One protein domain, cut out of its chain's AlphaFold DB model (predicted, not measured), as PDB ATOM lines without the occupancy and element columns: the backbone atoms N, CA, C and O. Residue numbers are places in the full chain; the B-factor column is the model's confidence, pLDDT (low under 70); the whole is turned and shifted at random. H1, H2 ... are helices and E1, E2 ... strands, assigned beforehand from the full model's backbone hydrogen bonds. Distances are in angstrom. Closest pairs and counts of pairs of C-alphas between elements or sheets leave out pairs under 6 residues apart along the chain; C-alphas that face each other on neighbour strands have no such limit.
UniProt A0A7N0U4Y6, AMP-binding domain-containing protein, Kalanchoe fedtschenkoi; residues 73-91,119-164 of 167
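Overview. This is residues 73 to 91 and 119 to 164 of the 167 residues of the protein "AMP-binding domain-containing protein" of Kalanchoe fedtschenkoi (UniProt A0A7N0U4Y6). One long helix, H2, runs along the longest axis, with H1 packed on its first residues and H3 crossing it steeply near its middle. The short strand E1 lies by the beginning of H2, and a long loop of residues 138 to 153 leads from the far end of H2 back to H3. The printed part has 65 residues with three named helices and one named strand, in the order H1, E1, H2, H3; the class is mostly helix. It is compact, with a radius of gyration of the C-alphas of 12.1 A and spans of 33 by 24 by 17 A.

Arrangement. H2, residues 121 to 137, touches H3, residues 154 to 162, the same way at a steep tilt of 60 degrees; their closest C-alphas, of Ala 128 and Ile 158, are 5.3 A apart. With residues 121 to 125 alone, H2 touches H1, residues 73 to 82, opposite ways at a shallow tilt of 32 degrees; the closest C-alphas, of Cys 80 and Tyr 121, are 4.8 A apart. H1 and H3 only just touch, only at their ends, with 3 pairs of C-alphas within 8 A, the closest those of Ala 73 and Gln 161 at 6.4 A. E1, residues 87 to 91, pairs with no named strand, but its residues 87 to 89 pair antiparallel with residues 119 to 120. H1 and E1 are apart. The closest C-alphas of E1 and H2, of Phe 88 and Tyr 121, are 5.4 A apart. In H1 and H2 every O i to N i+4 pair is within hydrogen-bond range, in H3 4 of 5.

Along the chain. H2 is 24.4 A long, from C-alpha 121 at (137.030, 131.499, 152.164) to C-alpha 137 at (152.748, 131.122, 133.518). H1 measures 14.2 A, H3 13.0 A and E1 11.2 A from first to last C-alpha. H1 begins at C-alpha 73, (134.986, 134.851, 139.253).

Size, cuts and confidence. The C-alphas of Asn 86 and Gly 139, the two farthest apart, are 33.5 A apart. Residues 92 to 118 are not printed; C-alphas 91 and 119 are 8.4 A apart across this cut. The link H2 to H3 is long, and H1 to E1 is tight. No printed residue is under 70 in pLDDT.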
ATOM      1  N   ALA A  73     133.771 134.503 138.526       89.94
ATOM      2  CA  ALA A  73     134.986 134.851 139.253       89.94
ATOM      3  C   ALA A  73     134.800 136.101 140.135       89.94
ATOM      4  O   ALA A  73     135.277 136.120 141.273       89.94
ATOM      5  N   ASN A  74     134.068 137.117 139.656       91.81
ATOM      6  CA  ASN A  74     133.728 138.304 140.448       91.81
ATOM      7  C   ASN A  74     132.807 137.937 141.616       91.81
ATOM      8  O   ASN A  74     133.073 138.336 142.749       91.81
ATOM      9  N   LEU A  75     131.777 137.121 141.372       93.69
ATOM     10  CA  LEU A  75     130.870 136.644 142.417       93.69
ATOM     11  C   LEU A  75     131.604 135.833 143.492       93.69
ATOM     12  O   LEU A  75     131.387 136.045 144.688       93.69
ATOM     13  N   PHE A  76     132.497 134.929 143.079       94.00
ATOM     14  CA  PHE A  76     133.319 134.145 143.996       94.00
ATOM     15  C   PHE A  76     134.245 135.045 144.820       94.00
ATOM     16  O   PHE A  76     134.251 134.960 146.045       94.00
ATOM     17  N   GLY A  77     134.950 135.981 144.175       94.31
ATOM     18  CA  GLY A  77     135.810 136.946 144.860       94.31
ATOM     19  C   GLY A  77     135.052 137.807 145.873       94.31
ATOM     20  O   GLY A  77     135.529 138.001 146.993       94.31
ATOM     21  N   GLN A  78     133.854 138.286 145.526       95.31
ATOM     22  CA  GLN A  78     132.995 139.020 146.461       95.31
ATOM     23  C   GLN A  78     132.538 138.136 147.628       95.31
ATOM     24  O   GLN A  78     132.576 138.573 148.780       95.31
ATOM     25  N   SER A  79     132.152 136.887 147.355       95.44
ATOM     26  CA  SER A  79     131.721 135.929 148.384       95.44
ATOM     27  C   SER A  79     132.846 135.641 149.368       95.44
ATOM     28  O   SER A  79     132.633 135.691 150.581       95.44
ATOM     29  N   CYS A  80     134.060 135.438 148.852       96.25
ATOM     30  CA  CYS A  80     135.234 135.208 149.672       96.25
ATOM     31  C   CYS A  80     135.579 136.407 150.549       96.25
ATOM     32  O   CYS A  80     135.808 136.231 151.739       96.25
ATOM     33  N   LYS A  81     135.538 137.631 150.007       95.75
ATOM     34  CA  LYS A  81     135.764 138.853 150.798       95.75
ATOM     35  C   LYS A  81     134.729 139.018 151.909       95.75
ATOM     36  O   LYS A  81     135.078 139.347 153.037       95.75
ATOM     37  N   LYS A  82     133.452 138.768 151.604       97.06
ATOM     38  CA  LYS A  82     132.349 138.913 152.565       97.06
ATOM     39  C   LYS A  82     132.422 137.905 153.714       97.06
ATOM     40  O   LYS A  82     132.004 138.215 154.826       97.06
ATOM     41  N   HIS A  83     132.936 136.706 153.449       97.69
ATOM     42  CA  HIS A  83     132.961 135.590 154.395       97.69
ATOM     43  C   HIS A  83     134.386 135.125 154.736       97.69
ATOM     44  O   HIS A  83     134.565 133.968 155.103       97.69
ATOM     45  N   SER A  84     135.375 136.024 154.650       97.62
ATOM     46  CA  SER A  84     136.826 135.748 154.685       97.62
ATOM     47  C   SER A  84     137.249 134.692 155.709       97.62
ATOM     48  O   SER A  84     137.900 133.708 155.358       97.62
ATOM     49  N   SER A  85     136.821 134.857 156.963       97.81
ATOM     50  CA  SER A  85     137.204 134.012 158.102       97.81
ATOM     51  C   SER A  85     136.321 132.777 158.314       97.81
ATOM     52  O   SER A  85     136.625 131.941 159.165       97.81
ATOM     53  N   ASN A  86     135.231 132.627 157.558       98.50
ATOM     54  CA  ASN A  86     134.330 131.489 157.698       98.50
ATOM     55  C   ASN A  86     134.944 130.230 157.078       98.50
ATOM     56  O   ASN A  86     135.634 130.296 156.062       98.50
ATOM     57  N   LYS A  87     134.633 129.066 157.656       98.12
ATOM     58  CA  LYS A  87     134.985 127.761 157.078       98.12
ATOM     59  C   LYS A  87     134.272 127.575 155.737       98.12
ATOM     60  O   LYS A  87     133.064 127.801 155.659       98.12
ATOM     61  N   PHE A  88     135.011 127.138 154.720       97.00
ATOM     62  CA  PHE A  88     134.504 126.934 153.367       97.00
ATOM     63  C   PHE A  88     134.709 125.498 152.879       97.00
ATOM     64  O   PHE A  88     133.728 124.779 152.702       97.00
ATOM     65  N   LEU A  89     135.960 125.057 152.711       96.69
ATOM     66  CA  LEU A  89     136.273 123.721 152.195       96.69
ATOM     67  C   LEU A  89     136.783 122.821 153.310       96.69
ATOM     68  O   LEU A  89     137.754 123.144 153.984       96.69
ATOM     69  N   GLY A  90     136.096 121.699 153.519       95.75
ATOM     70  CA  GLY A  90     136.448 120.704 154.524       95.75
ATOM     71  C   GLY A  90     137.008 119.449 153.873       95.75
ATOM     72  O   GLY A  90     136.302 118.784 153.118       95.75
ATOM     73  N   THR A  91     138.236 119.077 154.225       94.50
ATOM     74  CA  THR A  91     138.876 117.845 153.750       94.50
ATOM     75  C   THR A  91     139.185 116.939 154.927       94.50
ATOM     76  O   THR A  91     139.657 117.380 155.976       94.50
ATOM     77  N   GLU A 119     139.541 124.852 155.364       97.44
ATOM     78  CA  GLU A 119     140.059 126.080 154.781       97.44
ATOM     79  C   GLU A 119     139.003 127.171 154.862       97.44
ATOM     80  O   GLU A 119     137.801 126.918 154.699       97.44
ATOM     81  N   THR A 120     139.446 128.398 155.112       98.38
ATOM     82  CA  THR A 120     138.565 129.558 155.067       98.38
ATOM     83  C   THR A 120     138.300 130.001 153.629       98.38
ATOM     84  O   THR A 120     138.993 129.603 152.683       98.38
ATOM     85  N   TYR A 121     137.289 130.848 153.450       98.25
ATOM     86  CA  TYR A 121     137.030 131.499 152.164       98.25
ATOM     87  C   TYR A 121     138.251 132.267 151.639       98.25
ATOM     88  O   TYR A 121     138.527 132.226 150.439       98.25
ATOM     89  N   GLU A 122     138.983 132.943 152.525       97.62
ATOM     90  CA  GLU A 122     140.194 133.695 152.188       97.62
ATOM     91  C   GLU A 122     141.312 132.789 151.678       97.62
ATOM     92  O   GLU A 122     141.821 132.994 150.578       97.62
ATOM     93  N   GLN A 123     141.622 131.729 152.431       97.62
ATOM     94  CA  GLN A 123     142.643 130.747 152.061       97.62
ATOM     95  C   GLN A 123     142.309 130.077 150.725       97.62
ATOM     96  O   GLN A 123     143.174 129.875 149.873       97.62
ATOM     97  N   THR A 124     141.030 129.775 150.503       96.88
ATOM     98  CA  THR A 124     140.578 129.172 149.248       96.88
ATOM     99  C   THR A 124     140.721 130.139 148.069       96.88
ATOM    100  O   THR A 124     141.146 129.732 146.986       96.88
ATOM    101  N   LEU A 125     140.401 131.426 148.265       96.12
ATOM    102  CA  LEU A 125     140.600 132.455 147.242       96.12
ATOM    103  C   LEU A 125     142.085 132.622 146.905       96.12
ATOM    104  O   LEU A 125     142.434 132.713 145.728       96.12
ATOM    105  N   GLU A 126     142.955 132.623 147.915       96.56
ATOM    106  CA  GLU A 126     144.405 132.685 147.733       96.56
ATOM    107  C   GLU A 126     144.916 131.491 146.912       96.56
ATOM    108  O   GLU A 126     145.596 131.683 145.900       96.56
ATOM    109  N   ARG A 127     144.510 130.260 147.262       96.56
ATOM    110  CA  ARG A 127     144.842 129.052 146.485       96.56
ATOM    111  C   ARG A 127     144.370 129.157 145.036       96.56
ATOM    112  O   ARG A 127     145.137 128.836 144.128       96.56
ATOM    113  N   ALA A 128     143.151 129.640 144.799       94.81
ATOM    114  CA  ALA A 128     142.628 129.842 143.449       94.81
ATOM    115  C   ALA A 128     143.440 130.893 142.667       94.81
ATOM    116  O   ALA A 128     143.780 130.678 141.506       94.81
ATOM    117  N   CYS A 129     143.817 132.014 143.287       93.62
ATOM    118  CA  CYS A 129     144.664 133.032 142.658       93.62
ATOM    119  C   CYS A 129     146.066 132.507 142.315       93.62
ATOM    120  O   CYS A 129     146.564 132.767 141.216       93.62
ATOM    121  N   ASN A 130     146.675 131.732 143.213       95.19
ATOM    122  CA  ASN A 130     147.975 131.107 142.985       95.19
ATOM    123  C   ASN A 130     147.904 130.078 141.847       95.19
ATOM    124  O   ASN A 130     148.754 130.082 140.955       95.19
ATOM    125  N   PHE A 131     146.850 129.257 141.817       93.31
ATOM    126  CA  PHE A 131     146.616 128.296 140.739       93.31
ATOM    127  C   PHE A 131     146.412 128.990 139.382       93.31
ATOM    128  O   PHE A 131     147.064 128.625 138.403       93.31
ATOM    129  N   ALA A 132     145.597 130.050 139.335       91.12
ATOM    130  CA  ALA A 132     145.395 130.868 138.136       91.12
ATOM    131  C   ALA A 132     146.703 131.477 137.616       91.12
ATOM    132  O   ALA A 132     146.993 131.410 136.422       91.12
ATOM    133  N   SER A 133     147.518 132.028 138.517       91.81
ATOM    134  CA  SER A 133     148.818 132.616 138.172       91.81
ATOM    135  C   SER A 133     149.777 131.565 137.605       91.81
ATOM    136  O   SER A 133     150.494 131.832 136.641       91.81
ATOM    137  N   GLY A 134     149.746 130.348 138.158       93.06
ATOM    138  CA  GLY A 134     150.471 129.198 137.624       93.06
ATOM    139  C   GLY A 134     150.038 128.848 136.201       93.06
ATOM    140  O   GLY A 134     150.889 128.744 135.322       93.06
ATOM    141  N   LEU A 135     148.731 128.732 135.943       90.44
ATOM    142  CA  LEU A 135     148.210 128.422 134.606       90.44
ATOM    143  C   LEU A 135     148.629 129.459 133.560       90.44
ATOM    144  O   LEU A 135     149.088 129.082 132.482       90.44
ATOM    145  N   VAL A 136     148.536 130.751 133.887       90.50
ATOM    146  CA  VAL A 136     148.994 131.830 132.995       90.50
ATOM    147  C   VAL A 136     150.487 131.678 132.691       90.50
ATOM    148  O   VAL A 136     150.893 131.760 131.534       90.50
ATOM    149  N   ARG A 137     151.309 131.372 133.704       92.94
ATOM    150  CA  ARG A 137     152.748 131.122 133.518       92.94
ATOM    151  C   ARG A 137     153.038 129.894 132.648       92.94
ATOM    152  O   ARG A 137     154.039 129.892 131.938       92.94
ATOM    153  N   PHE A 138     152.176 128.879 132.668       91.06
ATOM    154  CA  PHE A 138     152.261 127.707 131.788       91.06
ATOM    155  C   PHE A 138     151.760 127.964 130.356       91.06
ATOM    156  O   PHE A 138     151.773 127.051 129.535       91.06
ATOM    157  N   GLY A 139     151.352 129.194 130.030       90.44
ATOM    158  CA  GLY A 139     150.920 129.577 128.687       90.44
ATOM    159  C   GLY A 139     149.418 129.437 128.444       90.44
ATOM    160  O   GLY A 139     148.986 129.520 127.295       90.44
ATOM    161  N   HIS A 140     148.611 129.246 129.493       88.94
ATOM    162  CA  HIS A 140     147.155 129.300 129.376       88.94
ATOM    163  C   HIS A 140     146.709 130.710 128.961       88.94
ATOM    164  O   HIS A 140     147.095 131.701 129.582       88.94
ATOM    165  N   GLN A 141     145.890 130.792 127.913       85.62
ATOM    166  CA  GLN A 141     145.401 132.050 127.350       85.62
ATOM    167  C   GLN A 141     143.923 132.254 127.666       85.62
ATOM    168  O   GLN A 141     143.181 131.287 127.869       85.62
ATOM    169  N   SER A 142     143.473 133.510 127.630       79.00
ATOM    170  CA  SER A 142     142.037 133.792 127.607       79.00
ATOM    171  C   SER A 142     141.381 133.032 126.455       79.00
ATOM    172  O   SER A 142     141.932 133.010 125.357       79.00
ATOM    173  N   ASP A 143     140.229 132.419 126.719       79.94
ATOM    174  CA  ASP A 143     139.421 131.654 125.755       79.94
ATOM    175  C   ASP A 143     139.972 130.265 125.383       79.94
ATOM    176  O   ASP A 143     139.372 129.539 124.585       79.94
ATOM    177  N   SER A 144     141.072 129.835 126.011       85.44
ATOM    178  CA  SER A 144     141.527 128.449 125.898       85.44
ATOM    179  C   SER A 144     140.721 127.513 126.807       85.44
ATOM    180  O   SER A 144     140.260 127.884 127.887       85.44
ATOM    181  N   ARG A 145     140.496 126.279 126.345       87.31
ATOM    182  CA  ARG A 145     139.663 125.297 127.054       87.31
ATOM    183  C   ARG A 145     140.483 124.562 128.110       87.31
ATOM    184  O   ARG A 145     141.607 124.148 127.841       87.31
ATOM    185  N   VAL A 146     139.885 124.343 129.279       88.31
ATOM    186  CA  VAL A 146     140.443 123.511 130.352       88.31
ATOM    187  C   VAL A 146     139.508 122.338 130.600       88.31
ATOM    188  O   VAL A 146     138.290 122.506 130.652       88.31
ATOM    189  N   THR A 147     140.074 121.149 130.774       91.38
ATOM    190  CA  THR A 147     139.346 119.970 131.247       91.38
ATOM    191  C   THR A 147     139.830 119.635 132.647       91.38
ATOM    192  O   THR A 147     141.031 119.528 132.882       91.38
ATOM    193  N   ILE A 148     138.894 119.472 133.579       91.50
ATOM    194  CA  ILE A 148     139.182 119.084 134.959       91.50
ATOM    195  C   ILE A 148     138.695 117.649 135.139       91.50
ATOM    196  O   ILE A 148     137.504 117.379 134.992       91.50
ATOM    197  N   PHE A 149     139.611 116.741 135.470       93.88
ATOM    198  CA  PHE A 149     139.288 115.373 135.862       93.88
ATOM    199  C   PHE A 149     139.629 115.190 137.339       93.88
ATOM    200  O   PHE A 149     140.798 115.217 137.725       93.88
ATOM    201  N   SER A 150     138.603 115.087 138.179       91.38
ATOM    202  CA  SER A 150     138.756 114.901 139.621       91.38
ATOM    203  C   SER A 150     137.452 114.408 140.238       91.38
ATOM    204  O   SER A 150     136.377 114.661 139.694       91.38
ATOM    205  N   ASP A 151     137.558 113.773 141.402       89.12
ATOM    206  CA  ASP A 151     136.419 113.517 142.282       89.12
ATOM    207  C   ASP A 151     135.935 114.816 142.955       89.12
ATOM    208  O   ASP A 151     136.543 115.881 142.823       89.12
ATOM    209  N   SER A 152     134.859 114.732 143.744       88.00
ATOM    210  CA  SER A 152     134.342 115.844 144.553       88.00
ATOM    211  C   SER A 152     135.291 116.203 145.713       88.00
ATOM    212  O   SER A 152     135.037 115.874 146.875       88.00
ATOM    213  N   ARG A 153     136.414 116.850 145.389       91.56
ATOM    214  CA  ARG A 153     137.463 117.305 146.316       91.56
ATOM    215  C   ARG A 153     137.579 118.829 146.342       91.56
ATOM    216  O   ARG A 153     137.138 119.509 145.417       91.56
ATOM    217  N   ALA A 154     138.215 119.363 147.384       94.31
ATOM    218  CA  ALA A 154     138.480 120.797 147.513       94.31
ATOM    219  C   ALA A 154     139.237 121.349 146.288       94.31
ATOM    220  O   ALA A 154     138.870 122.386 145.738       94.31
ATOM    221  N   GLU A 155     140.231 120.602 145.802       93.50
ATOM    222  CA  GLU A 155     141.041 120.944 144.629       93.50
ATOM    223  C   GLU A 155     140.202 121.092 143.360       93.50
ATOM    224  O   GLU A 155     140.483 121.972 142.547       93.50
ATOM    225  N   TRP A 156     139.160 120.269 143.197       94.12
ATOM    226  CA  TRP A 156     138.260 120.369 142.050       94.12
ATOM    227  C   TRP A 156     137.549 121.720 142.040       94.12
ATOM    228  O   TRP A 156     137.546 122.404 141.017       94.12
ATOM    229  N   LEU A 157     137.007 122.145 143.187       93.81
ATOM    230  CA  LEU A 157     136.312 123.427 143.272       93.81
ATOM    231  C   LEU A 157     137.280 124.595 143.064       93.81
ATOM    232  O   LEU A 157     136.949 125.532 142.343       93.81
ATOM    233  N   ILE A 158     138.481 124.528 143.644       94.38
ATOM    234  CA  ILE A 158     139.523 125.549 143.461       94.38
ATOM    235  C   ILE A 158     139.889 125.683 141.981       94.38
ATOM    236  O   ILE A 158     139.909 126.794 141.453       94.38
ATOM    237  N   ALA A 159     140.128 124.563 141.293       93.19
ATOM    238  CA  ALA A 159     140.436 124.560 139.866       93.19
ATOM    239  C   ALA A 159     139.267 125.097 139.027       93.19
ATOM    240  O   ALA A 159     139.477 125.869 138.092       93.19
ATOM    241  N   PHE A 160     138.034 124.743 139.392       91.81
ATOM    242  CA  PHE A 160     136.827 125.218 138.725       91.81
ATOM    243  C   PHE A 160     136.670 126.742 138.807       91.81
ATOM    244  O   PHE A 160     136.362 127.370 137.797       91.81
ATOM    245  N   GLN A 161     136.948 127.365 139.960       91.06
ATOM    246  CA  GLN A 161     136.869 128.829 140.096       91.06
ATOM    247  C   GLN A 161     137.853 129.573 139.181       91.06
ATOM    248  O   GLN A 161     137.605 130.717 138.805       91.06
ATOM    249  N   VAL A 162     138.958 128.929 138.804       85.31
ATOM    250  CA  VAL A 162     139.986 129.496 137.921       85.31
ATOM    251  C   VAL A 162     139.627 129.375 136.438       85.31
ATOM    252  O   VAL A 162     140.128 130.152 135.628       85.31
ATOM    253  N   ALA A 163     138.727 128.459 136.075       83.69
ATOM    254  CA  ALA A 163     138.279 128.287 134.693       83.69
ATOM    255  C   ALA A 163     137.435 129.468 134.175       83.69
ATOM    256  O   ALA A 163     137.223 129.591 132.969       83.69
ATOM    257  N   PHE A 164     136.952 130.340 135.066       79.88
ATOM    258  CA  PHE A 164     136.168 131.511 134.689       79.88
ATOM    259  C   PHE A 164     137.058 132.740 134.472       79.88
ATOM    260  O   PHE A 164     137.810 133.126 135.372       79.88
TER     261      PHE A 164